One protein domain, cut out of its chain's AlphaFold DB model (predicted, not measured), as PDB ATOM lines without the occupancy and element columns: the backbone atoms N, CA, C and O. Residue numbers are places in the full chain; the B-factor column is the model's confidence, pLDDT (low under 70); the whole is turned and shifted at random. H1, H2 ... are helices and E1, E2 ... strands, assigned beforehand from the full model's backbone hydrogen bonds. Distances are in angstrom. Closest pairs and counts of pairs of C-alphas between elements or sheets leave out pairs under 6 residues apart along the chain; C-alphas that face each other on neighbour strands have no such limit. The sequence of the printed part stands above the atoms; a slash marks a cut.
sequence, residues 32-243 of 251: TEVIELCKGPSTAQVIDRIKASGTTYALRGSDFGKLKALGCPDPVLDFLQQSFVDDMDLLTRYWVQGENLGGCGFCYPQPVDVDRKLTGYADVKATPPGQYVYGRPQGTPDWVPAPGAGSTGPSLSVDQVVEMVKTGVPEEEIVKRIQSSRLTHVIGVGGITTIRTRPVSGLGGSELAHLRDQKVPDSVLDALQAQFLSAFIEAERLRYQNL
ATOM      1  N   THR A  32      90.297 136.615 179.342       95.81
ATOM      2  CA  THR A  32      89.458 136.981 180.494       95.81
ATOM      3  C   THR A  32      88.925 135.758 181.227       95.81
ATOM      4  O   THR A  32      88.962 135.736 182.452       95.81
ATOM      5  N   GLU A  33      88.469 134.733 180.502       95.88
ATOM      6  CA  GLU A  33      87.970 133.497 181.109       95.88
ATOM      7  C   GLU A  33      89.102 132.766 181.837       95.88
ATOM      8  O   GLU A  33      88.901 132.296 182.954       95.88
ATOM      9  N   VAL A  34      90.314 132.741 181.266       96.00
ATOM     10  CA  VAL A  34      91.498 132.167 181.931       96.00
ATOM     11  C   VAL A  34      91.790 132.907 183.237       96.00
ATOM     12  O   VAL A  34      91.946 132.271 184.276       96.00
ATOM     13  N   ILE A  35      91.798 134.242 183.201       96.00
ATOM     14  CA  ILE A  35      92.044 135.091 184.374       96.00
ATOM     15  C   ILE A  35      90.988 134.863 185.463       96.00
ATOM     16  O   ILE A  35      91.332 134.788 186.640       96.00
ATOM     17  N   GLU A  36      89.705 134.746 185.112       95.94
ATOM     18  CA  GLU A  36      88.664 134.482 186.112       95.94
ATOM     19  C   GLU A  36      88.768 133.065 186.693       95.94
ATOM     20  O   GLU A  36      88.610 132.882 187.900       95.94
ATOM     21  N   LEU A  37      89.116 132.064 185.879       95.44
ATOM     22  CA  LEU A  37      89.345 130.700 186.361       95.44
ATOM     23  C   LEU A  37      90.578 130.599 187.264       95.44
ATOM     24  O   LEU A  37      90.571 129.816 188.208       95.44
ATOM     25  N   CYS A  38      91.608 131.413 187.038       95.00
ATOM     26  CA  CYS A  38      92.761 131.489 187.935       95.00
ATOM     27  C   CYS A  38      92.381 131.884 189.376       95.00
ATOM     28  O   CYS A  38      93.087 131.511 190.309       95.00
ATOM     29  N   LYS A  39      91.270 132.608 189.578       91.50
ATOM     30  CA  LYS A  39      90.830 133.093 190.900       91.50
ATOM     31  C   LYS A  39      89.954 132.108 191.678       91.50
ATOM     32  O   LYS A  39      89.641 132.376 192.837       91.50
ATOM     33  N   GLY A  40      89.480 131.037 191.043       82.56
ATOM     34  CA  GLY A  40      88.433 130.178 191.597       82.56
ATOM     35  C   GLY A  40      88.853 128.712 191.721       82.56
ATOM     36  O   GLY A  40      89.313 128.306 192.787       82.56
ATOM     37  N   PRO A  41      88.610 127.891 190.682       81.50
ATOM     38  CA  PRO A  41      88.823 126.444 190.702       81.50
ATOM     39  C   PRO A  41      90.275 126.022 190.972       81.50
ATOM     40  O   PRO A  41      91.212 126.814 190.940       81.50
ATOM     41  N   SER A  42      90.469 124.721 191.200       92.31
ATOM     42  CA  SER A  42      91.813 124.151 191.337       92.31
ATOM     43  C   SER A  42      92.639 124.350 190.060       92.31
ATOM     44  O   SER A  42      92.112 124.297 188.949       92.31
ATOM     45  N   THR A  43      93.958 124.492 190.204       94.44
ATOM     46  CA  THR A  43      94.923 124.617 189.096       94.44
ATOM     47  C   THR A  43      94.704 123.578 187.987       94.44
ATOM     48  O   THR A  43      94.748 123.915 186.806       94.44
ATOM     49  N   ALA A  44      94.411 122.326 188.357       95.06
ATOM     50  CA  ALA A  44      94.155 121.245 187.406       95.06
ATOM     51  C   ALA A  44      92.911 121.511 186.540       95.06
ATOM     52  O   ALA A  44      92.963 121.355 185.325       95.06
ATOM     53  N   GLN A  45      91.822 121.995 187.142       95.19
ATOM     54  CA  GLN A  45      90.590 122.325 186.423       95.19
ATOM     55  C   GLN A  45      90.782 123.493 185.448       95.19
ATOM     56  O   GLN A  45      90.204 123.470 184.363       95.19
ATOM     57  N   VAL A  46      91.599 124.491 185.806       95.75
ATOM     58  CA  VAL A  46      91.947 125.594 184.892       95.75
ATOM     59  C   VAL A  46      92.668 125.046 183.660       95.75
ATOM     60  O   VAL A  46      92.259 125.315 182.533       95.75
ATOM     61  N   ILE A  47      93.699 124.222 183.871       96.69
ATOM     62  CA  ILE A  47      94.472 123.600 182.788       96.69
ATOM     63  C   ILE A  47      93.576 122.719 181.911       96.69
ATOM     64  O   ILE A  47      93.629 122.819 180.687       96.69
ATOM     65  N   ASP A  48      92.729 121.884 182.508       95.38
ATOM     66  CA  ASP A  48      91.823 121.009 181.761       95.38
ATOM     67  C   ASP A  48      90.808 121.809 180.941       95.38
ATOM     68  O   ASP A  48      90.498 121.443 179.805       95.38
ATOM     69  N   ARG A  49      90.339 122.946 181.468       94.44
ATOM     70  CA  ARG A  49      89.451 123.856 180.745       94.44
ATOM     71  C   ARG A  49      90.142 124.495 179.538       94.44
ATOM     72  O   ARG A  49      89.536 124.530 178.467       94.44
ATOM     73  N   ILE A  50      91.397 124.928 179.679       94.56
ATOM     74  CA  ILE A  50      92.192 125.464 178.561       94.56
ATOM     75  C   ILE A  50      92.460 124.361 177.520       94.56
ATOM     76  O   ILE A  50      92.246 124.566 176.328       94.56
ATOM     77  N   LYS A  51      92.831 123.146 177.944       94.56
ATOM     78  CA  LYS A  51      93.006 121.997 177.032       94.56
ATOM     79  C   LYS A  51      91.733 121.684 176.250       94.56
ATOM     80  O   LYS A  51      91.796 121.420 175.052       94.56
ATOM     81  N   ALA A  52      90.585 121.705 176.925       92.50
ATOM     82  CA  ALA A  52      89.296 121.418 176.309       92.50
ATOM     83  C   ALA A  52      88.889 122.475 175.271       92.50
ATOM     84  O   ALA A  52      88.240 122.129 174.284       92.50
ATOM     85  N   SER A  53      89.274 123.743 175.463       92.56
ATOM     86  CA  SER A  53      89.045 124.789 174.456       92.56
ATOM     87  C   SER A  53      89.975 124.645 173.250       92.56
ATOM     88  O   SER A  53      89.615 125.055 172.148       92.56
ATOM     89  N   GLY A  54      91.160 124.051 173.445       91.31
ATOM     90  CA  GLY A  54      92.204 123.965 172.427       91.31
ATOM     91  C   GLY A  54      92.738 125.337 172.012       91.31
ATOM     92  O   GLY A  54      93.233 125.472 170.900       91.31
ATOM     93  N   THR A  55      92.565 126.355 172.862       92.88
ATOM     94  CA  THR A  55      93.057 127.711 172.606       92.88
ATOM     95  C   THR A  55      94.473 127.849 173.131       92.88
ATOM     96  O   THR A  55      94.732 127.607 174.308       92.88
ATOM     97  N   THR A  56      95.356 128.317 172.263       95.00
ATOM     98  CA  THR A  56      96.721 128.698 172.608       95.00
ATOM     99  C   THR A  56      96.862 130.210 172.521       95.00
ATOM    100  O   THR A  56      96.203 130.852 171.702       95.00
ATOM    101  N   TYR A  57      97.727 130.791 173.348       96.38
ATOM    102  CA  TYR A  57      97.879 132.237 173.474       96.38
ATOM    103  C   TYR A  57      99.303 132.661 173.118       96.38
ATOM    104  O   TYR A  57     100.268 132.144 173.673       96.38
ATOM    105  N   ALA A  58      99.431 133.638 172.224       96.31
ATOM    106  CA  ALA A  58     100.700 134.245 171.836       96.31
ATOM    107  C   ALA A  58     101.163 135.284 172.874       96.31
ATOM    108  O   ALA A  58     101.234 136.480 172.579       96.31
ATOM    109  N   LEU A  59     101.432 134.824 174.097       97.31
ATOM    110  CA  LEU A  59     101.847 135.662 175.224       97.31
ATOM    111  C   LEU A  59     103.298 136.129 175.065       97.31
ATOM    112  O   LEU A  59     104.191 135.345 174.714       97.31
ATOM    113  N   ARG A  60     103.536 137.406 175.367       98.06
ATOM    114  CA  ARG A  60     104.880 137.972 175.492       98.06
ATOM    115  C   ARG A  60     105.465 137.662 176.868       98.06
ATOM    116  O   ARG A  60     104.755 137.252 177.782       98.06
ATOM    117  N   GLY A  61     106.767 137.889 177.037       97.88
ATOM    118  CA  GLY A  61     107.434 137.620 178.312       97.88
ATOM    119  C   GLY A  61     106.829 138.410 179.475       97.88
ATOM    120  O   GLY A  61     106.566 137.845 180.537       97.88
ATOM    121  N   SER A  62     106.531 139.694 179.262       98.31
ATOM    122  CA  SER A  62     105.916 140.553 180.282       98.31
ATOM    123  C   SER A  62     104.498 140.124 180.685       98.31
ATOM    124  O   SER A  62     104.092 140.328 181.838       98.31
ATOM    125  N   ASP A  63     103.755 139.487 179.774       98.50
ATOM    126  CA  ASP A  63     102.369 139.068 179.994       98.50
ATOM    127  C   ASP A  63     102.250 138.000 181.085       98.50
ATOM    128  O   ASP A  63     101.304 138.038 181.872       98.50
ATOM    129  N   PHE A  64     103.229 137.103 181.219       98.56
ATOM    130  CA  PHE A  64     103.233 136.102 182.291       98.56
ATOM    131  C   PHE A  64     103.266 136.742 183.677       98.56
ATOM    132  O   PHE A  64     102.518 136.346 184.573       98.56
ATOM    133  N   GLY A  65     104.065 137.797 183.843       98.12
ATOM    134  CA  GLY A  65     104.080 138.576 185.074       98.12
ATOM    135  C   GLY A  65     102.759 139.310 185.337       98.12
ATOM    136  O   GLY A  65     102.333 139.411 186.487       98.12
ATOM    137  N   LYS A  66     102.062 139.771 184.283       98.12
ATOM    138  CA  LYS A  66     100.730 140.397 184.412       98.12
ATOM    139  C   LYS A  66      99.705 139.367 184.877       98.12
ATOM    140  O   LYS A  66      98.953 139.628 185.810       98.12
ATOM    141  N   LEU A  67      99.704 138.183 184.267       98.06
ATOM    142  CA  LEU A  67      98.816 137.082 184.638       98.06
ATOM    143  C   LEU A  67      99.070 136.607 186.073       98.06
ATOM    144  O   LEU A  67      98.114 136.400 186.821       98.06
ATOM    145  N   LYS A  68     100.338 136.511 186.496       97.94
ATOM    146  CA  LYS A  68     100.692 136.206 187.890       97.94
ATOM    147  C   LYS A  68     100.133 137.250 188.856       97.94
ATOM    148  O   LYS A  68      99.489 136.892 189.838       97.94
ATOM    149  N   ALA A  69     100.294 138.540 188.546       97.38
ATOM    150  CA  ALA A  69      99.728 139.631 189.344       97.38
ATOM    151  C   ALA A  69      98.186 139.607 189.396       97.38
ATOM    152  O   ALA A  69      97.590 140.086 190.361       97.38
ATOM    153  N   LEU A  70      97.537 139.020 188.387       96.75
ATOM    154  CA  LEU A  70      96.089 138.792 188.336       96.75
ATOM    155  C   LEU A  70      95.636 137.506 189.055       96.75
ATOM    156  O   LEU A  70      94.443 137.199 189.046       96.75
ATOM    157  N   GLY A  71      96.555 136.784 189.702       96.00
ATOM    158  CA  GLY A  71      96.266 135.607 190.521       96.00
ATOM    159  C   GLY A  71      96.439 134.266 189.808       96.00
ATOM    160  O   GLY A  71      96.042 133.245 190.362       96.00
ATOM    161  N   CYS A  72      97.019 134.227 188.603       97.69
ATOM    162  CA  CYS A  72      97.288 132.954 187.937       97.69
ATOM    163  C   CYS A  72      98.443 132.189 188.599       97.69
ATOM    164  O   CYS A  72      99.533 132.744 188.748       97.69
ATOM    165  N   PRO A  73      98.228 130.915 188.985       97.81
ATOM    166  CA  PRO A  73      99.245 130.117 189.652       97.81
ATOM    167  C   PRO A  73     100.317 129.640 188.664       97.81
ATOM    168  O   PRO A  73     100.018 129.357 187.503       97.81
ATOM    169  N   ASP A  74     101.546 129.471 189.153       98.12
ATOM    170  CA  ASP A  74     102.721 129.090 188.355       98.12
ATOM    171  C   ASP A  74     102.486 127.900 187.395       98.12
ATOM    172  O   ASP A  74     102.798 128.042 186.211       98.12
ATOM    173  N   PRO A  75     101.839 126.779 187.793       97.88
ATOM    174  CA  PRO A  75     101.620 125.668 186.864       97.88
ATOM    175  C   PRO A  75     100.674 126.001 185.699       97.88
ATOM    176  O   PRO A  75     100.760 125.371 184.647       97.88
ATOM    177  N   VAL A  76      99.767 126.976 185.858       97.94
ATOM    178  CA  VAL A  76      98.937 127.473 184.745       97.94
ATOM    179  C   VAL A  76      99.792 128.304 183.793       97.94
ATOM    180  O   VAL A  76      99.665 128.145 182.583       97.94
ATOM    181  N   LEU A  77     100.687 129.148 184.316       98.50
ATOM    182  CA  LEU A  77     101.604 129.951 183.498       98.50
ATOM    183  C   LEU A  77     102.532 129.058 182.667       98.50
ATOM    184  O   LEU A  77     102.683 129.278 181.466       98.50
ATOM    185  N   ASP A  78     103.092 128.014 183.276       97.88
ATOM    186  CA  ASP A  78     103.938 127.045 182.573       97.88
ATOM    187  C   ASP A  78     103.164 126.248 181.527       97.88
ATOM    188  O   ASP A  78     103.671 126.009 180.431       97.88
ATOM    189  N   PHE A  79     101.915 125.887 181.827       97.69
ATOM    190  CA  PHE A  79     101.050 125.240 180.852       97.69
ATOM    191  C   PHE A  79     100.774 126.146 179.640       97.69
ATOM    192  O   PHE A  79     100.915 125.693 178.508       97.69
ATOM    193  N   LEU A  80     100.439 127.424 179.860       97.75
ATOM    194  CA  LEU A  80     100.199 128.393 178.785       97.75
ATOM    195  C   LEU A  80     101.431 128.559 177.879       97.75
ATOM    196  O   LEU A  80     101.295 128.553 176.657       97.75
ATOM    197  N   GLN A  81     102.623 128.657 178.474       97.62
ATOM    198  CA  GLN A  81     103.880 128.740 177.731       97.62
ATOM    199  C   GLN A  81     104.151 127.463 176.931       97.62
ATOM    200  O   GLN A  81     104.472 127.534 175.745       97.62
ATOM    201  N   GLN A  82     103.995 126.289 177.549       96.94
ATOM    202  CA  GLN A  82     104.228 125.019 176.866       96.94
ATOM    203  C   GLN A  82     103.256 124.817 175.699       96.94
ATOM    204  O   GLN A  82     103.694 124.419 174.626       96.94
ATOM    205  N   SER A  83     101.967 125.138 175.859       96.44
ATOM    206  CA  SER A  83     101.000 125.069 174.755       96.44
ATOM    207  C   SER A  83     101.384 125.980 173.589       96.44
ATOM    208  O   SER A  83     101.224 125.596 172.434       96.44
ATOM    209  N   PHE A  84     101.942 127.161 173.866       96.50
ATOM    210  CA  PHE A  84     102.423 128.048 172.810       96.50
ATOM    211  C   PHE A  84     103.656 127.502 172.084       96.50
ATOM    212  O   PHE A  84     103.726 127.569 170.856       96.50
ATOM    213  N   VAL A  85     104.592 126.899 172.817       95.94
ATOM    214  CA  VAL A  85     105.748 126.203 172.235       95.94
ATOM    215  C   VAL A  85     105.316 125.005 171.385       95.94
ATOM    216  O   VAL A  85     105.835 124.833 170.283       95.94
ATOM    217  N   ASP A  86     104.341 124.220 171.848       94.38
ATOM    218  CA  ASP A  86     103.786 123.082 171.106       94.38
ATOM    219  C   ASP A  86     103.170 123.529 169.765       94.38
ATOM    220  O   ASP A  86     103.394 122.896 168.730       94.38
ATOM    221  N   ASP A  87     102.451 124.657 169.747       94.19
ATOM    222  CA  ASP A  87     101.929 125.226 168.502       94.19
ATOM    223  C   ASP A  87     103.049 125.759 167.600       94.19
ATOM    224  O   ASP A  87     102.989 125.577 166.385       94.19
ATOM    225  N   MET A  88     104.101 126.381 168.148       94.75
ATOM    226  CA  MET A  88     105.255 126.801 167.340       94.75
ATOM    227  C   MET A  88     105.990 125.615 166.712       94.75
ATOM    228  O   MET A  88     106.419 125.729 165.563       94.75
ATOM    229  N   ASP A  89     106.106 124.483 167.408       94.50
ATOM    230  CA  ASP A  89     106.652 123.244 166.837       94.50
ATOM    231  C   ASP A  89     105.813 122.797 165.638       94.50
ATOM    232  O   ASP A  89     106.333 122.587 164.537       94.50
ATOM    233  N   LEU A  90     104.491 122.741 165.827       92.75
ATOM    234  CA  LEU A  90     103.553 122.354 164.783       92.75
ATOM    235  C   LEU A  90     103.656 123.283 163.566       92.75
ATOM    236  O   LEU A  90     103.854 122.808 162.448       92.75
ATOM    237  N   LEU A  91     103.577 124.601 163.764       93.19
ATOM    238  CA  LEU A  91     103.683 125.578 162.676       93.19
ATOM    239  C   LEU A  91     105.031 125.489 161.956       93.19
ATOM    240  O   LEU A  91     105.075 125.571 160.728       93.19
ATOM    241  N   THR A  92     106.123 125.280 162.694       93.88
ATOM    242  CA  THR A  92     107.462 125.110 162.112       93.88
ATOM    243  C   THR A  92     107.532 123.859 161.248       93.88
ATOM    244  O   THR A  92     108.075 123.908 160.143       93.88
ATOM    245  N   ARG A  93     106.929 122.755 161.698       92.69
ATOM    246  CA  ARG A  93     106.808 121.533 160.904       92.69
ATOM    247  C   ARG A  93     106.077 121.786 159.589       92.69
ATOM    248  O   ARG A  93     106.622 121.462 158.535       92.69
ATOM    249  N   TYR A  94     104.876 122.365 159.653       91.94
ATOM    250  CA  TYR A  94     104.064 122.679 158.472       91.94
ATOM    251  C   TYR A  94     104.846 123.561 157.497       91.94
ATOM    252  O   TYR A  94     104.940 123.257 156.309       91.94
ATOM    253  N   TRP A  95     105.504 124.593 158.025       92.00
ATOM    254  CA  TRP A  95     106.334 125.500 157.246       92.00
ATOM    255  C   TRP A  95     107.476 124.790 156.508       92.00
ATOM    256  O   TRP A  95     107.646 125.006 155.308       92.00
ATOM    257  N   VAL A  96     108.232 123.921 157.185       92.12
ATOM    258  CA  VAL A  96     109.336 123.167 156.562       92.12
ATOM    259  C   VAL A  96     108.834 122.152 155.537       92.12
ATOM    260  O   VAL A  96     109.489 121.943 154.519       92.12
ATOM    261  N   GLN A  97     107.676 121.540 155.785       90.31
ATOM    262  CA  GLN A  97     107.074 120.542 154.894       90.31
ATOM    263  C   GLN A  97     106.329 121.168 153.702       90.31
ATOM    264  O   GLN A  97     105.905 120.445 152.804       90.31
ATOM    265  N   GLY A  98     106.192 122.500 153.656       87.94
ATOM    266  CA  GLY A  98     105.416 123.194 152.624       87.94
ATOM    267  C   GLY A  98     103.904 122.975 152.753       87.94
ATOM    268  O   GLY A  98     103.159 123.208 151.801       87.94
ATOM    269  N   GLU A  99     103.448 122.526 153.919       86.38
ATOM    270  CA  GLU A  99     102.044 122.334 154.258       86.38
ATOM    271  C   GLU A  99     101.498 123.586 154.986       86.38
ATOM    272  O   GLU A  99     102.252 124.451 155.432       86.38
ATOM    273  N   ASN A 100     100.174 123.707 155.133       79.19
ATOM    274  CA  ASN A 100      99.556 124.766 155.940       79.19
ATOM    275  C   ASN A 100      98.392 124.224 156.781       79.19
ATOM    276  O   ASN A 100      97.763 123.232 156.416       79.19
ATOM    277  N   LEU A 101      98.072 124.907 157.887       78.12
ATOM    278  CA  LEU A 101      96.897 124.608 158.721       78.12
ATOM    279  C   LEU A 101      95.576 125.111 158.101       78.12
ATOM    280  O   LEU A 101      94.518 125.040 158.725       78.12
ATOM    281  N   GLY A 102      95.612 125.649 156.882       76.56
ATOM    282  CA  GLY A 102      94.480 126.309 156.248       76.56
ATOM    283  C   GLY A 102      94.136 127.668 156.870       76.56
ATOM    284  O   GLY A 102      94.943 128.311 157.546       76.56
ATOM    285  N   GLY A 103      92.914 128.132 156.599       69.38
ATOM    286  CA  GLY A 103      92.412 129.453 157.001       69.38
ATOM    287  C   GLY A 103      91.696 129.506 158.356       69.38
ATOM    288  O   GLY A 103      91.037 130.505 158.643       69.38
ATOM    289  N   CYS A 104      91.753 128.457 159.182       75.25
ATOM    290  CA  CYS A 104      91.079 128.464 160.480       75.25
ATOM    291  C   CYS A 104      91.834 129.349 161.483       75.25
ATOM    292  O   CYS A 104      92.830 128.941 162.062       75.25
ATOM    293  N   GLY A 105      91.351 130.573 161.722       72.00
ATOM    294  CA  GLY A 105      92.025 131.535 162.608       72.00
ATOM    295  C   GLY A 105      92.229 131.053 164.053       72.00
ATOM    296  O   GLY A 105      93.194 131.455 164.694       72.00
ATOM    297  N   PHE A 106      91.367 130.161 164.552       78.62
ATOM    298  CA  PHE A 106      91.487 129.555 165.886       78.62
ATOM    299  C   PHE A 106      92.529 128.429 165.968       78.62
ATOM    300  O   PHE A 106      92.858 127.995 167.064       78.62
ATOM    301  N   CYS A 107      93.030 127.941 164.829       84.38
ATOM    302  CA  CYS A 107      94.076 126.918 164.774       84.38
ATOM    303  C   CYS A 107      95.476 127.481 165.031       84.38
ATOM    304  O   CYS A 107      96.444 126.730 165.063       84.38
ATOM    305  N   TYR A 108      95.581 128.801 165.149       90.62
ATOM    306  CA  TYR A 108      96.823 129.503 165.406       90.62
ATOM    307  C   TYR A 108      96.788 130.087 166.817       90.62
ATOM    308  O   TYR A 108      95.701 130.399 167.319       90.62
ATOM    309  N   PRO A 109      97.953 130.318 167.438       93.75
ATOM    310  CA  PRO A 109      98.025 131.045 168.695       93.75
ATOM    311  C   PRO A 109      97.295 132.380 168.591       93.75
ATOM    312  O   PRO A 109      97.482 133.149 167.642       93.75
ATOM    313  N   GLN A 110      96.415 132.636 169.552       93.88
ATOM    314  CA  GLN A 110      95.617 133.846 169.578       93.88
ATOM    315  C   GLN A 110      96.474 135.008 170.082       93.88
ATOM    316  O   GLN A 110      97.121 134.867 171.122       93.88
ATOM    317  N   PRO A 111      96.482 136.163 169.395       93.81
ATOM    318  CA  PRO A 111      97.121 137.358 169.926       93.81
ATOM    319  C   PRO A 111      96.402 137.800 171.202       93.81
ATOM    320  O   PRO A 111      95.178 137.676 171.302       93.81
ATOM    321  N   VAL A 112      97.156 138.305 172.176       94.69
ATOM    322  CA  VAL A 112      96.637 138.697 173.490       94.69
ATOM    323  C   VAL A 112      97.076 140.114 173.824       94.69
ATOM    324  O   VAL A 112      98.203 140.508 173.541       94.69
ATOM    325  N   ASP A 113      96.175 140.863 174.453       94.50
ATOM    326  CA  ASP A 113      96.481 142.096 175.171       94.50
ATOM    327  C   ASP A 113      95.955 141.923 176.601       94.50
ATOM    328  O   ASP A 113      94.748 142.005 176.844       94.50
ATOM    329  N   VAL A 114      96.848 141.596 177.541       94.00
ATOM    330  CA  VAL A 114      96.458 141.294 178.930       94.00
ATOM    331  C   VAL A 114      95.956 142.543 179.656       94.00
ATOM    332  O   VAL A 114      95.035 142.442 180.467       94.00
ATOM    333  N   ASP A 115      96.496 143.721 179.333       93.00
ATOM    334  CA  ASP A 115      96.135 144.984 179.985       93.00
ATOM    335  C   ASP A 115      94.697 145.387 179.643       93.00
ATOM    336  O   ASP A 115      93.917 145.783 180.514       93.00
ATOM    337  N   ARG A 116      94.311 145.213 178.374       93.19
ATOM    338  CA  ARG A 116      92.936 145.437 177.902       93.19
ATOM    339  C   ARG A 116      92.048 144.202 178.043       93.19
ATOM    340  O   ARG A 116      90.846 144.294 177.800       93.19
ATOM    341  N   LYS A 117      92.625 143.068 178.451       93.31
ATOM    342  CA  LYS A 117      91.992 141.747 178.546       93.31
ATOM    343  C   LYS A 117      91.317 141.318 177.237       93.31
ATOM    344  O   LYS A 117      90.206 140.792 177.236       93.31
ATOM    345  N   LEU A 118      91.987 141.572 176.118       90.50
ATOM    346  CA  LEU A 118      91.517 141.225 174.779       90.50
ATOM    347  C   LEU A 118      92.264 140.000 174.252       90.50
ATOM    348  O   LEU A 118      93.404 139.721 174.634       90.50
ATOM    349  N   THR A 119      91.616 139.238 173.377       89.31
ATOM    350  CA  THR A 119      92.219 138.075 172.718       89.31
ATOM    351  C   THR A 119      91.630 137.887 171.337       89.31
ATOM    352  O   THR A 119      90.445 138.113 171.131       89.31
ATOM    353  N   GLY A 120      92.451 137.388 170.423       84.31
ATOM    354  CA  GLY A 120      92.011 136.985 169.100       84.31
ATOM    355  C   GLY A 120      92.197 138.081 168.064       84.31
ATOM    356  O   GLY A 120      92.311 139.269 168.364       84.31
ATOM    357  N   TYR A 121      92.248 137.650 166.808       77.00
ATOM    358  CA  TYR A 121      92.596 138.499 165.667       77.00
ATOM    359  C   TYR A 121      91.587 139.623 165.380       77.00
ATOM    360  O   TYR A 121      91.919 140.560 164.658       77.00
ATOM    361  N   ALA A 122      90.366 139.532 165.916       80.50
ATOM    362  CA  ALA A 122      89.357 140.582 165.790       80.50
ATOM    363  C   ALA A 122      89.593 141.748 166.765       80.50
ATOM    364  O   ALA A 122      89.304 142.894 166.428       80.50
ATOM    365  N   ASP A 123      90.140 141.458 167.947       86.00
ATOM    366  CA  ASP A 123      90.213 142.411 169.059       86.00
ATOM    367  C   ASP A 123      91.637 142.921 169.311       86.00
ATOM    368  O   ASP A 123      91.832 144.013 169.855       86.00
ATOM    369  N   VAL A 124      92.645 142.151 168.893       85.81
ATOM    370  CA  VAL A 124      94.063 142.474 169.062       85.81
ATOM    371  C   VAL A 124      94.716 142.657 167.695       85.81
ATOM    372  O   VAL A 124      94.612 141.806 166.811       85.81
ATOM    373  N   LYS A 125      95.428 143.777 167.525       85.12
ATOM    374  CA  LYS A 125      96.176 144.070 166.299       85.12
ATOM    375  C   LYS A 125      97.321 143.066 166.146       85.12
ATOM    376  O   LYS A 125      98.333 143.182 166.828       85.12
ATOM    377  N   ALA A 126      97.162 142.125 165.224       83.06
ATOM    378  CA  ALA A 126      98.169 141.132 164.878       83.06
ATOM    379  C   ALA A 126      98.112 140.812 163.381       83.06
ATOM    380  O   ALA A 126      97.114 141.077 162.708       83.06
ATOM    381  N   THR A 127      99.189 140.226 162.860       81.69
ATOM    382  CA  THR A 127      99.202 139.717 161.483       81.69
ATOM    383  C   THR A 127      98.232 138.537 161.383       81.69
ATOM    384  O   THR A 127      98.405 137.580 162.135       81.69
ATOM    385  N   PRO A 128      97.231 138.560 160.485       81.81
ATOM    386  CA  PRO A 128      96.320 137.437 160.324       81.81
ATOM    387  C   PRO A 128      97.092 136.170 159.952       81.81
ATOM    388  O   PRO A 128      98.020 136.237 159.141       81.81
ATOM    389  N   PRO A 129      96.690 134.994 160.447       75.69
ATOM    390  CA  PRO A 129      97.473 133.788 160.253       75.69
ATOM    391  C   PRO A 129      97.485 133.320 158.792       75.69
ATOM    392  O   PRO A 129      98.341 132.543 158.415       75.69
ATOM    393  N   GLY A 130      96.593 133.820 157.931       75.50
ATOM    394  CA  GLY A 130      96.624 133.583 156.481       75.50
ATOM    395  C   GLY A 130      97.724 134.340 155.725       75.50
ATOM    396  O   GLY A 130      97.963 134.055 154.553       75.50
ATOM    397  N   GLN A 131      98.375 135.320 156.355       83.19
ATOM    398  CA  GLN A 131      99.352 136.172 155.691       83.19
ATOM    399  C   GLN A 131     100.749 135.554 155.767       83.19
ATOM    400  O   GLN A 131     101.321 135.389 156.844       83.19
ATOM    401  N   TYR A 132     101.319 135.248 154.602       83.81
ATOM    402  CA  TYR A 132     102.704 134.807 154.508       83.81
ATOM    403  C   TYR A 132     103.651 135.940 154.900       83.81
ATOM    404  O   TYR A 132     103.551 137.059 154.387       83.81
ATOM    405  N   VAL A 133     104.605 135.629 155.772       87.81
ATOM    406  CA  VAL A 133     105.714 136.523 156.086       87.81
ATOM    407  C   VAL A 133     107.008 135.779 155.841       87.81
ATOM    408  O   VAL A 133     107.217 134.678 156.349       87.81
ATOM    409  N   TYR A 134     107.872 136.392 155.042       89.12
ATOM    410  CA  TYR A 134     109.127 135.784 154.645       89.12
ATOM    411  C   TYR A 134     109.987 135.417 155.860       89.12
ATOM    412  O   TYR A 134     110.149 136.212 156.787       89.12
ATOM    413  N   GLY A 135     110.553 134.211 155.821       90.38
ATOM    414  CA  GLY A 135     111.507 133.740 156.819       90.38
ATOM    415  C   GLY A 135     110.900 133.295 158.147       90.38
ATOM    416  O   GLY A 135     111.666 133.093 159.074       90.38
ATOM    417  N   ARG A 136     109.578 133.126 158.281       92.06
ATOM    418  CA  ARG A 136     108.971 132.586 159.511       92.06
ATOM    419  C   ARG A 136     107.779 131.664 159.231       92.06
ATOM    420  O   ARG A 136     107.170 131.795 158.166       92.06
ATOM    421  N   PRO A 137     107.436 130.750 160.161       93.12
ATOM    422  CA  PRO A 137     106.234 129.941 160.042       93.12
ATOM    423  C   PRO A 137     104.969 130.797 159.914       93.12
ATOM    424  O   PRO A 137     104.866 131.906 160.445       93.12
ATOM    425  N   GLN A 138     103.984 130.271 159.192       90.81
ATOM    426  CA  GLN A 138     102.687 130.918 159.047       90.81
ATOM    427  C   GLN A 138     101.973 130.987 160.406       90.81
ATOM    428  O   GLN A 138     101.921 129.992 161.117       90.81
ATOM    429  N   GLY A 139     101.417 132.150 160.762       89.31
ATOM    430  CA  GLY A 139     100.740 132.366 162.048       89.31
ATOM    431  C   GLY A 139     101.666 132.563 163.251       89.31
ATOM    432  O   GLY A 139     101.182 132.739 164.367       89.31
ATOM    433  N   THR A 140     102.986 132.600 163.041       93.06
ATOM    434  CA  THR A 140     103.922 133.112 164.046       93.06
ATOM    435  C   THR A 140     103.612 134.590 164.333       93.06
ATOM    436  O   THR A 140     103.485 135.374 163.384       93.06
ATOM    437  N   PRO A 141     103.504 135.001 165.611       92.75
ATOM    438  CA  PRO A 141     103.224 136.389 165.961       92.75
ATOM    439  C   PRO A 141     104.262 137.362 165.404       92.75
ATOM    440  O   PRO A 141     105.440 137.039 165.251       92.75
ATOM    441  N   ASP A 142     103.828 138.587 165.123       92.25
ATOM    442  CA  ASP A 142     104.656 139.596 164.467       92.25
ATOM    443  C   ASP A 142     105.880 140.020 165.285       92.25
ATOM    444  O   ASP A 142     106.922 140.311 164.699       92.25
ATOM    445  N   TRP A 143     105.748 139.996 166.611       94.19
ATOM    446  CA  TRP A 143     106.792 140.298 167.583       94.19
ATOM    447  C   TRP A 143     107.852 139.197 167.727       94.19
ATOM    448  O   TRP A 143     108.903 139.456 168.311       94.19
ATOM    449  N   VAL A 144     107.619 137.996 167.185       94.81
ATOM    450  CA  VAL A 144     108.647 136.953 167.101       94.81
ATOM    451  C   VAL A 144     109.497 137.210 165.848       94.81
ATOM    452  O   VAL A 144     108.964 137.196 164.727       94.81
ATOM    453  N   PRO A 145     110.810 137.467 165.999       93.56
ATOM    454  CA  PRO A 145     111.685 137.716 164.866       93.56
ATOM    455  C   PRO A 145     111.889 136.441 164.045       93.56
ATOM    456  O   PRO A 145     111.731 135.325 164.541       93.56
ATOM    457  N   ALA A 146     112.278 136.612 162.781       93.00
ATOM    458  CA  ALA A 146     112.642 135.482 161.937       93.00
ATOM    459  C   ALA A 146     113.783 134.661 162.585       93.00
ATOM    460  O   ALA A 146     114.677 135.249 163.209       93.00
ATOM    461  N   PRO A 147     113.782 133.326 162.444       89.31
ATOM    462  CA  PRO A 147     114.845 132.464 162.943       89.31
ATOM    463  C   PRO A 147     116.199 132.888 162.367       89.31
ATOM    464  O   PRO A 147     116.317 133.209 161.185       89.31
ATOM    465  N   GLY A 148     117.225 132.938 163.217       80.56
ATOM    466  CA  GLY A 148     118.578 133.337 162.817       80.56
ATOM    467  C   GLY A 148     118.772 134.836 162.545       80.56
ATOM    468  O   GLY A 148     119.905 135.257 162.303       80.56
ATOM    469  N   ALA A 149     117.727 135.666 162.632       76.06
ATOM    470  CA  ALA A 149     117.881 137.112 162.530       76.06
ATOM    471  C   ALA A 149     118.744 137.634 163.694       76.06
ATOM    472  O   ALA A 149     118.398 137.485 164.860       76.06
ATOM    473  N   GLY A 150     119.890 138.245 163.381       67.50
ATOM    474  CA  GLY A 150     120.678 139.023 164.346       67.50
ATOM    475  C   GLY A 150     121.633 138.250 165.261       67.50
ATOM    476  O   GLY A 150     122.443 138.892 165.929       67.50
ATOM    477  N   SER A 151     121.633 136.913 165.264       77.62
ATOM    478  CA  SER A 151     122.456 136.118 166.192       77.62
ATOM    479  C   SER A 151     123.942 136.059 165.796       77.62
ATOM    480  O   SER A 151     124.432 135.082 165.228       77.62
ATOM    481  N   THR A 152     124.655 137.145 166.080       83.94
ATOM    482  CA  THR A 152     126.089 137.343 165.783       83.94
ATOM    483  C   THR A 152     126.935 137.514 167.044       83.94
ATOM    484  O   THR A 152     128.161 137.429 166.991       83.94
ATOM    485  N   GLY A 153     126.283 137.753 168.181       87.69
ATOM    486  CA  GLY A 153     126.895 137.914 169.485       87.69
ATOM    487  C   GLY A 153     127.191 136.582 170.180       87.69
ATOM    488  O   GLY A 153     126.730 135.518 169.754       87.69
ATOM    489  N   PRO A 154     127.966 136.630 171.275       91.62
ATOM    490  CA  PRO A 154     128.221 135.462 172.107       91.62
ATOM    491  C   PRO A 154     126.930 134.963 172.763       91.62
ATOM    492  O   PRO A 154     125.924 135.670 172.826       91.62
ATOM    493  N   SER A 155     126.966 133.735 173.272       92.19
ATOM    494  CA  SER A 155     125.825 133.165 173.978       92.19
ATOM    495  C   SER A 155     125.500 133.935 175.266       92.19
ATOM    496  O   SER A 155     126.394 134.497 175.901       92.19
ATOM    497  N   LEU A 156     124.225 133.933 175.649       94.75
ATOM    498  CA  LEU A 156     123.681 134.660 176.796       94.75
ATOM    499  C   LEU A 156     122.746 133.745 177.603       94.75
ATOM    500  O   LEU A 156     121.894 133.072 177.027       94.75
ATOM    501  N   SER A 157     122.901 133.670 178.923       95.19
ATOM    502  CA  SER A 157     121.958 132.977 179.814       95.19
ATOM    503  C   SER A 157     120.946 133.942 180.434       95.19
ATOM    504  O   SER A 157     121.171 135.152 180.479       95.19
ATOM    505  N   VAL A 158     119.840 133.399 180.951       95.19
ATOM    506  CA  VAL A 158     118.849 134.173 181.716       95.19
ATOM    507  C   VAL A 158     119.499 134.805 182.954       95.19
ATOM    508  O   VAL A 158     119.319 135.996 183.192       95.19
ATOM    509  N   ASP A 159     120.348 134.065 183.673       95.50
ATOM    510  CA  ASP A 159     121.079 134.586 184.839       95.50
ATOM    511  C   ASP A 159     121.979 135.777 184.492       95.50
ATOM    512  O   ASP A 159     122.040 136.752 185.238       95.50
ATOM    513  N   GLN A 160     122.654 135.733 183.338       96.81
ATOM    514  CA  GLN A 160     123.464 136.858 182.869       96.81
ATOM    515  C   GLN A 160     122.602 138.090 182.585       96.81
ATOM    516  O   GLN A 160     123.020 139.201 182.893       96.81
ATOM    517  N   VAL A 161     121.395 137.911 182.041       97.00
ATOM    518  CA  VAL A 161     120.451 139.019 181.833       97.00
ATOM    519  C   VAL A 161     119.998 139.609 183.166       97.00
ATOM    520  O   VAL A 161     119.998 140.829 183.321       97.00
ATOM    521  N   VAL A 162     119.680 138.768 184.152       97.50
ATOM    522  CA  VAL A 162     119.341 139.222 185.510       97.50
ATOM    523  C   VAL A 162     120.493 140.011 186.133       97.50
ATOM    524  O   VAL A 162     120.264 141.057 186.739       97.50
ATOM    525  N   GLU A 163     121.733 139.554 185.963       97.88
ATOM    526  CA  GLU A 163     122.913 140.260 186.466       97.88
ATOM    527  C   GLU A 163     123.120 141.616 185.773       97.88
ATOM    528  O   GLU A 163     123.417 142.608 186.438       97.88
ATOM    529  N   MET A 164     122.893 141.707 184.458       98.19
ATOM    530  CA  MET A 164     122.931 142.984 183.729       98.19
ATOM    531  C   MET A 164     121.900 143.983 184.273       98.19
ATOM    532  O   MET A 164     122.221 145.154 184.466       98.19
ATOM    533  N   VAL A 165     120.684 143.523 184.586       98.06
ATOM    534  CA  VAL A 165     119.661 144.369 185.228       98.06
ATOM    535  C   VAL A 165     120.127 144.831 186.613       98.06
ATOM    536  O   VAL A 165     120.065 146.019 186.920       98.06
ATOM    537  N   LYS A 166     120.641 143.917 187.447       97.88
ATOM    538  CA  LYS A 166     121.104 144.226 188.816       97.88
ATOM    539  C   LYS A 166     122.282 145.198 188.849       97.88
ATOM    540  O   LYS A 166     122.367 146.025 189.754       97.88
ATOM    541  N   THR A 167     123.174 145.107 187.868       98.25
ATOM    542  CA  THR A 167     124.348 145.982 187.729       98.25
ATOM    543  C   THR A 167     124.027 147.327 187.072       98.25
ATOM    544  O   THR A 167     124.907 148.179 186.976       98.25
ATOM    545  N   GLY A 168     122.770 147.558 186.677       97.88
ATOM    546  CA  GLY A 168     122.312 148.840 186.145       97.88
ATOM    547  C   GLY A 168     122.694 149.082 184.685       97.88
ATOM    548  O   GLY A 168     122.795 150.238 184.274       97.88
ATOM    549  N   VAL A 169     122.914 148.022 183.899       98.38
ATOM    550  CA  VAL A 169     123.095 148.156 182.446       98.38
ATOM    551  C   VAL A 169     121.826 148.782 181.842       98.38
ATOM    552  O   VAL A 169     120.723 148.358 182.198       98.38
ATOM    553  N   PRO A 170     121.934 149.777 180.938       98.44
ATOM    554  CA  PRO A 170     120.766 150.404 180.326       98.44
ATOM    555  C   PRO A 170     119.841 149.390 179.638       98.44
ATOM    556  O   PRO A 170     120.301 148.519 178.902       98.44
ATOM    557  N   GLU A 171     118.529 149.542 179.825       98.25
ATOM    558  CA  GLU A 171     117.504 148.618 179.311       98.25
ATOM    559  C   GLU A 171     117.641 148.344 177.804       98.25
ATOM    560  O   GLU A 171     117.646 147.190 177.374       98.25
ATOM    561  N   GLU A 172     117.841 149.392 177.002       97.94
ATOM    562  CA  GLU A 172     118.030 149.283 175.550       97.94
ATOM    563  C   GLU A 172     119.265 148.449 175.175       97.94
ATOM    564  O   GLU A 172     119.253 147.705 174.191       97.94
ATOM    565  N   GLU A 173     120.334 148.541 175.972       97.94
ATOM    566  CA  GLU A 173     121.553 147.764 175.770       97.94
ATOM    567  C   GLU A 173     121.321 146.285 176.096       97.94
ATOM    568  O   GLU A 173     121.756 145.421 175.330       97.94
ATOM    569  N   ILE A 174     120.569 145.981 177.161       98.00
ATOM    570  CA  ILE A 174     120.171 144.608 177.506       98.00
ATOM    571  C   ILE A 174     119.318 144.006 176.381       98.00
ATOM    572  O   ILE A 174     119.609 142.905 175.909       98.00
ATOM    573  N   VAL A 175     118.307 144.735 175.897       97.44
ATOM    574  CA  VAL A 175     117.433 144.288 174.797       97.44
ATOM    575  C   VAL A 175     118.244 144.014 173.532       97.44
ATOM    576  O   VAL A 175     118.142 142.932 172.947       97.44
ATOM    577  N   LYS A 176     119.114 144.947 173.132       96.25
ATOM    578  CA  LYS A 176     120.001 144.773 171.974       96.25
ATOM    579  C   LYS A 176     120.941 143.580 172.159       96.25
ATOM    580  O   LYS A 176     121.213 142.837 171.210       96.25
ATOM    581  N   ARG A 177     121.441 143.370 173.380       96.19
ATOM    582  CA  ARG A 177     122.283 142.221 173.705       96.19
ATOM    583  C   ARG A 177     121.518 140.913 173.542       96.19
ATOM    584  O   ARG A 177     122.041 140.019 172.886       96.19
ATOM    585  N   ILE A 178     120.294 140.808 174.050       95.75
ATOM    586  CA  ILE A 178     119.446 139.618 173.891       95.75
ATOM    587  C   ILE A 178     119.193 139.322 172.411       95.75
ATOM    588  O   ILE A 178     119.477 138.216 171.955       95.75
ATOM    589  N   GLN A 179     118.749 140.321 171.646       95.06
ATOM    590  CA  GLN A 179     118.428 140.176 170.218       95.06
ATOM    591  C   GLN A 179     119.634 139.752 169.370       95.06
ATOM    592  O   GLN A 179     119.482 139.092 168.345       95.06
ATOM    593  N   SER A 180     120.844 140.125 169.790       94.75
ATOM    594  CA  SER A 180     122.075 139.761 169.087       94.75
ATOM    595  C   SER A 180     122.703 138.443 169.550       94.75
ATOM    596  O   SER A 180     123.615 137.951 168.889       94.75
ATOM    597  N   SER A 181     122.242 137.849 170.653       93.81
ATOM    598  CA  SER A 181     122.892 136.698 171.298       93.81
ATOM    599  C   SER A 181     122.167 135.382 171.023       93.81
ATOM    600  O   SER A 181     120.974 135.348 170.735       93.81
ATOM    601  N   ARG A 182     122.872 134.254 171.153       90.38
ATOM    602  CA  ARG A 182     122.218 132.939 171.276       90.38
ATOM    603  C   ARG A 182     121.841 132.723 172.726       90.38
ATOM    604  O   ARG A 182     122.724 132.722 173.580       90.38
ATOM    605  N   LEU A 183     120.562 132.520 173.019       90.62
ATOM    606  CA  LEU A 183     120.196 132.119 174.368       90.62
ATOM    607  C   LEU A 183     120.782 130.727 174.649       90.62
ATOM    608  O   LEU A 183     120.795 129.848 173.788       90.62
ATOM    609  N   THR A 184     121.350 130.542 175.833       87.25
ATOM    610  CA  THR A 184     121.726 129.210 176.318       87.25
ATOM    611  C   THR A 184     120.494 128.557 176.942       87.25
ATOM    612  O   THR A 184     119.616 129.261 177.428       87.25
ATOM    613  N   HIS A 185     120.413 127.224 176.928       74.50
ATOM    614  CA  HIS A 185     119.325 126.471 177.580       74.50
ATOM    615  C   HIS A 185     117.909 126.712 177.008       74.50
ATOM    616  O   HIS A 185     116.921 126.362 177.639       74.50
ATOM    617  N   VAL A 186     117.798 127.228 175.774       67.31
ATOM    618  CA  VAL A 186     116.515 127.482 175.070       67.31
ATOM    619  C   VAL A 186     115.685 126.219 174.885       67.31
ATOM    620  O   VAL A 186     114.465 126.254 174.865       67.31
ATOM    621  N   ILE A 187     116.340 125.076 174.732       68.31
ATOM    622  CA  ILE A 187     115.658 123.801 174.566       68.31
ATOM    623  C   ILE A 187     115.953 123.015 175.820       68.31
ATOM    624  O   ILE A 187     117.120 122.733 176.106       68.31
ATOM    625  N   GLY A 188     114.902 122.661 176.556       58.06
ATOM    626  CA  GLY A 188     115.008 121.739 177.670       58.06
ATOM    627  C   GLY A 188     115.509 120.386 177.167       58.06
ATOM    628  O   GLY A 188     114.718 119.491 176.866       58.06
ATOM    629  N   VAL A 189     116.830 120.211 177.107       44.91
ATOM    630  CA  VAL A 189     117.501 118.910 177.027       44.91
ATOM    631  C   VAL A 189     117.349 118.228 178.382       44.91
ATOM    632  O   VAL A 189     118.305 118.022 179.122       44.91
ATOM    633  N   GLY A 190     116.114 117.897 178.758       41.06
ATOM    634  CA  GLY A 190     115.932 116.930 179.828       41.06
ATOM    635  C   GLY A 190     116.607 115.630 179.393       41.06
ATOM    636  O   GLY A 190     116.539 115.280 178.217       41.06
ATOM    637  N   GLY A 191     117.316 115.007 180.337       34.84
ATOM    638  CA  GLY A 191     118.371 114.016 180.121       34.84
ATOM    639  C   GLY A 191     118.208 113.081 178.917       34.84
ATOM    640  O   GLY A 191     117.112 112.646 178.575       34.84
ATOM    641  N   ILE A 192     119.355 112.736 178.330       40.62
ATOM    642  CA  ILE A 192     119.606 111.944 177.106       40.62
ATOM    643  C   ILE A 192     118.985 110.521 177.108       40.62
ATOM    644  O   ILE A 192     119.317 109.689 176.272       40.62
ATOM    645  N   THR A 193     118.111 110.186 178.053       38.69
ATOM    646  CA  THR A 193     117.656 108.817 178.313       38.69
ATOM    647  C   THR A 193     116.395 108.405 177.552       38.69
ATOM    648  O   THR A 193     116.016 107.241 177.624       38.69
ATOM    649  N   THR A 194     115.756 109.287 176.782       40.22
ATOM    650  CA  THR A 194     114.613 108.918 175.930       40.22
ATOM    651  C   THR A 194     114.583 109.752 174.652       40.22
ATOM    652  O   THR A 194     114.754 110.967 174.689       40.22
ATOM    653  N   ILE A 195     114.342 109.100 173.510       51.53
ATOM    654  CA  ILE A 195     114.005 109.750 172.235       51.53
ATOM    655  C   ILE A 195     112.798 110.662 172.500       51.53
ATOM    656  O   ILE A 195     111.675 110.179 172.652       51.53
ATOM    657  N   ARG A 196     113.021 111.973 172.635       52.31
ATOM    658  CA  ARG A 196     111.937 112.931 172.860       52.31
ATOM    659  C   ARG A 196     111.250 113.198 171.531       52.31
ATOM    660  O   ARG A 196     111.851 113.734 170.609       52.31
ATOM    661  N   THR A 197     109.980 112.822 171.449       63.16
ATOM    662  CA  THR A 197     109.111 113.156 170.315       63.16
ATOM    663  C   THR A 197     108.465 114.531 170.456       63.16
ATOM    664  O   THR A 197     107.821 114.972 169.510       63.16
ATOM    665  N   ARG A 198     108.600 115.191 171.618       73.12
ATOM    666  CA  ARG A 198     107.992 116.497 171.891       73.12
ATOM    667  C   ARG A 198     108.978 117.464 172.551       73.12
ATOM    668  O   ARG A 198     109.648 117.057 173.510       73.12
ATOM    669  N   PRO A 199     109.068 118.709 172.061       81.31
ATOM    670  CA  PRO A 199     109.861 119.751 172.694       81.31
ATOM    671  C   PRO A 199     109.279 120.146 174.057       81.31
ATOM    672  O   PRO A 199     108.081 120.038 174.300       81.31
ATOM    673  N   VAL A 200     110.144 120.606 174.961       86.69
ATOM    674  CA  VAL A 200     109.755 121.197 176.250       86.69
ATOM    675  C   VAL A 200     110.317 122.608 176.288       86.69
ATOM    676  O   VAL A 200     111.472 122.808 175.896       86.69
ATOM    677  N   SER A 201     109.519 123.565 176.757       87.69
ATOM    678  CA  SER A 201     109.951 124.952 176.894       87.69
ATOM    679  C   SER A 201     111.183 125.035 177.795       87.69
ATOM    680  O   SER A 201     111.135 124.620 178.952       87.69
ATOM    681  N   GLY A 202     112.295 125.551 177.267       89.75
ATOM    682  CA  GLY A 202     113.492 125.852 178.061       89.75
ATOM    683  C   GLY A 202     113.365 127.124 178.903       89.75
ATOM    684  O   GLY A 202     114.183 127.335 179.787       89.75
ATOM    685  N   LEU A 203     112.342 127.943 178.635       93.38
ATOM    686  CA  LEU A 203     112.003 129.152 179.382       93.38
ATOM    687  C   LEU A 203     110.557 129.034 179.873       93.38
ATOM    688  O   LEU A 203     109.628 129.006 179.059       93.38
ATOM    689  N   GLY A 204     110.365 128.883 181.183       96.00
ATOM    690  CA  GLY A 204     109.043 128.673 181.784       96.00
ATOM    691  C   GLY A 204     108.177 129.937 181.796       96.00
ATOM    692  O   GLY A 204     108.682 131.060 181.829       96.00
ATOM    693  N   GLY A 205     106.853 129.764 181.825       97.50
ATOM    694  CA  GLY A 205     105.932 130.888 182.014       97.50
ATOM    695  C   GLY A 205     106.004 131.430 183.443       97.50
ATOM    696  O   GLY A 205     106.017 132.643 183.659       97.50
ATOM    697  N   SER A 206     106.117 130.537 184.431       98.19
ATOM    698  CA  SER A 206     106.360 130.909 185.825       98.19
ATOM    699  C   SER A 206     107.725 131.577 185.991       98.19
ATOM    700  O   SER A 206     107.817 132.616 186.636       98.19
ATOM    701  N   GLU A 207     108.765 131.066 185.330       97.44
ATOM    702  CA  GLU A 207     110.104 131.665 185.326       97.44
ATOM    703  C   GLU A 207     110.075 133.122 184.834       97.44
ATOM    704  O   GLU A 207     110.528 134.018 185.545       97.44
ATOM    705  N   LEU A 208     109.451 133.389 183.681       97.94
ATOM    706  CA  LEU A 208     109.254 134.749 183.158       97.94
ATOM    707  C   LEU A 208     108.510 135.658 184.148       97.94
ATOM    708  O   LEU A 208     108.884 136.819 184.341       97.94
ATOM    709  N   ALA A 209     107.487 135.133 184.824       98.38
ATOM    710  CA  ALA A 209     106.766 135.885 185.842       98.38
ATOM    711  C   ALA A 209     107.634 136.191 187.079       98.38
ATOM    712  O   ALA A 209     107.564 137.290 187.626       98.38
ATOM    713  N   HIS A 210     108.488 135.257 187.503       98.31
ATOM    714  CA  HIS A 210     109.422 135.453 188.619       98.31
ATOM    715  C   HIS A 210     110.539 136.445 188.267       98.31
ATOM    716  O   HIS A 210     110.972 137.207 189.132       98.31
ATOM    717  N   LEU A 211     110.991 136.493 187.010       97.88
ATOM    718  CA  LEU A 211     111.938 137.515 186.548       97.88
ATOM    719  C   LEU A 211     111.347 138.925 186.683       97.88
ATOM    720  O   LEU A 211     112.034 139.851 187.121       97.88
ATOM    721  N   ARG A 212     110.052 139.090 186.399       97.94
ATOM    722  CA  ARG A 212     109.364 140.362 186.647       97.94
ATOM    723  C   ARG A 212     109.338 140.732 188.132       97.94
ATOM    724  O   ARG A 212     109.572 141.892 188.477       97.94
ATOM    725  N   ASP A 213     109.093 139.768 189.022       97.56
ATOM    726  CA  ASP A 213     109.138 139.997 190.476       97.56
ATOM    727  C   ASP A 213     110.535 140.477 190.925       97.56
ATOM    728  O   ASP A 213     110.650 141.336 191.805       97.56
ATOM    729  N   GLN A 214     111.587 140.015 190.239       97.62
ATOM    730  CA  GLN A 214     112.979 140.465 190.384       97.62
ATOM    731  C   GLN A 214     113.286 141.815 189.708       97.62
ATOM    732  O   GLN A 214     114.449 142.202 189.613       97.62
ATOM    733  N   LYS A 215     112.260 142.560 189.281       97.81
ATOM    734  CA  LYS A 215     112.370 143.887 188.652       97.81
ATOM    735  C   LYS A 215     113.066 143.889 187.289       97.81
ATOM    736  O   LYS A 215     113.552 144.934 186.865       97.81
ATOM    737  N   VAL A 216     113.076 142.760 186.578       98.31
ATOM    738  CA  VAL A 216     113.461 142.745 185.160       98.31
ATOM    739  C   VAL A 216     112.412 143.534 184.357       98.31
ATOM    740  O   VAL A 216     111.222 143.237 184.500       98.31
ATOM    741  N   PRO A 217     112.806 144.536 183.544       98.50
ATOM    742  CA  PRO A 217     111.862 145.348 182.778       98.50
ATOM    743  C   PRO A 217     111.037 144.537 181.772       98.50
ATOM    744  O   PRO A 217     111.531 143.577 181.179       98.50
ATOM    745  N   ASP A 218     109.805 144.977 181.513       98.38
ATOM    746  CA  ASP A 218     108.879 144.297 180.597       98.38
ATOM    747  C   ASP A 218     109.458 144.148 179.177       98.38
ATOM    748  O   ASP A 218     109.308 143.096 178.558       98.38
ATOM    749  N   SER A 219     110.193 145.147 178.676       98.19
ATOM    750  CA  SER A 219     110.845 145.084 177.357       98.19
ATOM    751  C   SER A 219     111.941 144.011 177.282       98.19
ATOM    752  O   SER A 219     112.126 143.380 176.241       98.19
ATOM    753  N   VAL A 220     112.646 143.772 178.392       98.38
ATOM    754  CA  VAL A 220     113.688 142.748 178.513       98.38
ATOM    755  C   VAL A 220     113.047 141.365 178.537       98.38
ATOM    756  O   VAL A 220     113.524 140.463 177.848       98.38
ATOM    757  N   LEU A 221     111.935 141.200 179.260       98.31
ATOM    758  CA  LEU A 221     111.154 139.957 179.262       98.31
ATOM    759  C   LEU A 221     110.591 139.645 177.870       98.31
ATOM    760  O   LEU A 221     110.691 138.514 177.395       98.31
ATOM    761  N   ASP A 222     110.036 140.650 177.193       97.94
ATOM    762  CA  ASP A 222     109.527 140.523 175.827       97.94
ATOM    763  C   ASP A 222     110.640 140.132 174.845       97.94
ATOM    764  O   ASP A 222     110.447 139.235 174.021       97.94
ATOM    765  N   ALA A 223     111.822 140.749 174.958       97.00
ATOM    766  CA  ALA A 223     112.988 140.406 174.147       97.00
ATOM    767  C   ALA A 223     113.484 138.975 174.413       97.00
ATOM    768  O   ALA A 223     113.819 138.268 173.462       97.00
ATOM    769  N   LEU A 224     113.500 138.531 175.676       96.69
ATOM    770  CA  LEU A 224     113.857 137.158 176.051       96.69
ATOM    771  C   LEU A 224     112.914 136.143 175.405       96.69
ATOM    772  O   LEU A 224     113.384 135.218 174.747       96.69
ATOM    773  N   GLN A 225     111.602 136.339 175.543       97.06
ATOM    774  CA  GLN A 225     110.595 135.450 174.960       97.06
ATOM    775  C   GLN A 225     110.680 135.430 173.427       97.06
ATOM    776  O   GLN A 225     110.651 134.363 172.812       97.06
ATOM    777  N   ALA A 226     110.824 136.598 172.793       96.25
ATOM    778  CA  ALA A 226     110.967 136.704 171.344       96.25
ATOM    779  C   ALA A 226     112.211 135.956 170.835       96.25
ATOM    780  O   ALA A 226     112.130 135.197 169.866       96.25
ATOM    781  N   GLN A 227     113.348 136.124 171.517       95.00
ATOM    782  CA  GLN A 227     114.594 135.452 171.154       95.00
ATOM    783  C   GLN A 227     114.540 133.946 171.422       95.00
ATOM    784  O   GLN A 227     115.049 133.162 170.619       95.00
ATOM    785  N   PHE A 228     113.894 133.533 172.515       95.06
ATOM    786  CA  PHE A 228     113.647 132.131 172.834       95.06
ATOM    787  C   PHE A 228     112.857 131.445 171.713       95.06
ATOM    788  O   PHE A 228     113.317 130.439 171.175       95.06
ATOM    789  N   LEU A 229     111.727 132.023 171.292       95.19
ATOM    790  CA  LEU A 229     110.894 131.450 170.231       95.19
ATOM    791  C   LEU A 229     111.602 131.446 168.873       95.19
ATOM    792  O   LEU A 229     111.502 130.467 168.142       95.19
ATOM    793  N   SER A 230     112.360 132.492 168.540       94.38
ATOM    794  CA  SER A 230     113.147 132.527 167.299       94.38
ATOM    795  C   SER A 230     114.207 131.420 167.257       94.38
ATOM    796  O   SER A 230     114.315 130.693 166.266       94.38
ATOM    797  N   ALA A 231     114.949 131.232 168.352       92.50
ATOM    798  CA  ALA A 231     115.936 130.163 168.465       92.50
ATOM    799  C   ALA A 231     115.288 128.767 168.479       92.50
ATOM    800  O   ALA A 231     115.830 127.836 167.882       92.50
ATOM    801  N   PHE A 232     114.122 128.630 169.112       93.44
ATOM    802  CA  PHE A 232     113.326 127.406 169.101       93.44
ATOM    803  C   PHE A 232     112.887 127.027 167.681       93.44
ATOM    804  O   PHE A 232     113.173 125.919 167.228       93.44
ATOM    805  N   ILE A 233     112.280 127.964 166.943       93.94
ATOM    806  CA  ILE A 233     111.860 127.751 165.552       93.94
ATOM    807  C   ILE A 233     113.065 127.363 164.686       93.94
ATOM    808  O   ILE A 233     112.945 126.463 163.862       93.94
ATOM    809  N   GLU A 234     114.235 127.989 164.866       93.06
ATOM    810  CA  GLU A 234     115.438 127.618 164.104       93.06
ATOM    811  C   GLU A 234     115.868 126.173 164.370       93.06
ATOM    812  O   GLU A 234     116.164 125.421 163.438       93.06
ATOM    813  N   ALA A 235     115.896 125.767 165.637       90.88
ATOM    814  CA  ALA A 235     116.286 124.416 166.007       90.88
ATOM    815  C   ALA A 235     115.310 123.366 165.462       90.88
ATOM    816  O   ALA A 235     115.741 122.366 164.884       90.88
ATOM    817  N   GLU A 236     114.005 123.617 165.577       91.50
ATOM    818  CA  GLU A 236     112.969 122.746 165.022       91.50
ATOM    819  C   GLU A 236     113.021 122.719 163.490       91.50
ATOM    820  O   GLU A 236     112.931 121.650 162.885       91.50
ATOM    821  N   ARG A 237     113.276 123.862 162.841       92.38
ATOM    822  CA  ARG A 237     113.462 123.949 161.387       92.38
ATOM    823  C   ARG A 237     114.595 123.037 160.925       92.38
ATOM    824  O   ARG A 237     114.405 122.252 159.997       92.38
ATOM    825  N   LEU A 238     115.754 123.106 161.582       90.56
ATOM    826  CA  LEU A 238     116.896 122.234 161.292       90.56
ATOM    827  C   LEU A 238     116.568 120.763 161.579       90.56
ATOM    828  O   LEU A 238     116.927 119.892 160.786       90.56
ATOM    829  N   ARG A 239     115.848 120.467 162.670       88.62
ATOM    830  CA  ARG A 239     115.398 119.103 162.982       88.62
ATOM    831  C   ARG A 239     114.525 118.540 161.860       88.62
ATOM    832  O   ARG A 239     114.804 117.447 161.377       88.62
ATOM    833  N   TYR A 240     113.509 119.278 161.417       90.19
ATOM    834  CA  TYR A 240     112.594 118.841 160.360       90.19
ATOM    835  C   TYR A 240     113.249 118.750 158.981       90.19
ATOM    836  O   TYR A 240     112.898 117.856 158.218       90.19
ATOM    837  N   GLN A 241     114.229 119.600 158.671       89.06
ATOM    838  CA  GLN A 241     115.003 119.486 157.427       89.06
ATOM    839  C   GLN A 241     115.887 118.234 157.387       89.06
ATOM    840  O   GLN A 241     116.093 117.657 156.320       89.06
ATOM    841  N   ASN A 242     116.387 117.799 158.545       84.62
ATOM    842  CA  ASN A 242     117.228 116.610 158.658       84.62
ATOM    843  C   ASN A 242     116.410 115.311 158.808       84.62
ATOM    844  O   ASN A 242     116.918 114.225 158.526       84.62
ATOM    845  N   LEU A 243     115.138 115.396 159.215       76.75
ATOM    846  CA  LEU A 243     114.205 114.265 159.275       76.75
ATOM    847  C   LEU A 243     113.862 113.770 157.859       76.75
ATOM    848  O   LEU A 243     112.900 114.207 157.240       76.75
TER     849      LEU A 243
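AT A GLANCE: This is residues 32 to 243 of the 251 residues of an uncharacterized protein of Proteobacteria bacterium (UniProt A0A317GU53). Two long helices, H4 and H8, run the same way at a slant to each other as the core, with short H3 and H7 packed at their first ends. The hairpin H1-H2 packs on H4 through H2, the hairpin H5-H6 on H8 through H6, and residues 191 to 197 stick out as a loop. The 212 printed residues have eight named helices and one named strand, E1, between H4 and H5: mostly helix. The whole is compact, with a radius of gyration of the C-alphas of 16.8 A and spans of 42 by 42 by 41 A.

IN THESE COORDINATES: H1, residues 32 to 38, begins at C-alpha 32 (89.458, 136.981, 180.494). H2 is residues 43 to 53, H3 61 to 69, and H4 74 to 97, 34.8 A long. E1 is residues 110 to 113, H5 158 to 166, H6 171 to 180 and H7 205 to 213. H8, residues 218 to 242, 36.3 A long, ends at C-alpha 242 (117.228, 116.610, 158.658).

HOW THE PARTS SIT: H4 and H8 touch at a steep tilt of 41 degrees, closest at C-alphas Thr 92 and Arg 237, 6.2 A. H3 and H7 touch, about perpendicular at 79 degrees, closest at C-alphas Gly 65 and Ala 209, 3.9 A. H2 touches H4 at its residues 75 to 79 alone, closest at C-alphas Ile 47 and Val 76, 6.2 A. H6 touches H8 at its residues 219 to 227 alone, closest at C-alphas Val 175 and Val 220, 5.5 A. E1 pairs with no named strand. Every O i to N i+4 pair is within hydrogen-bond range in the helices except H3, 4 of 5.

THE WHOLE: The printed part has no cut. The links H4 to E1, E1 to H5 and H6 to H7 are long. The pLDDT is under 70 at residues 103, 150 and 186 to 197.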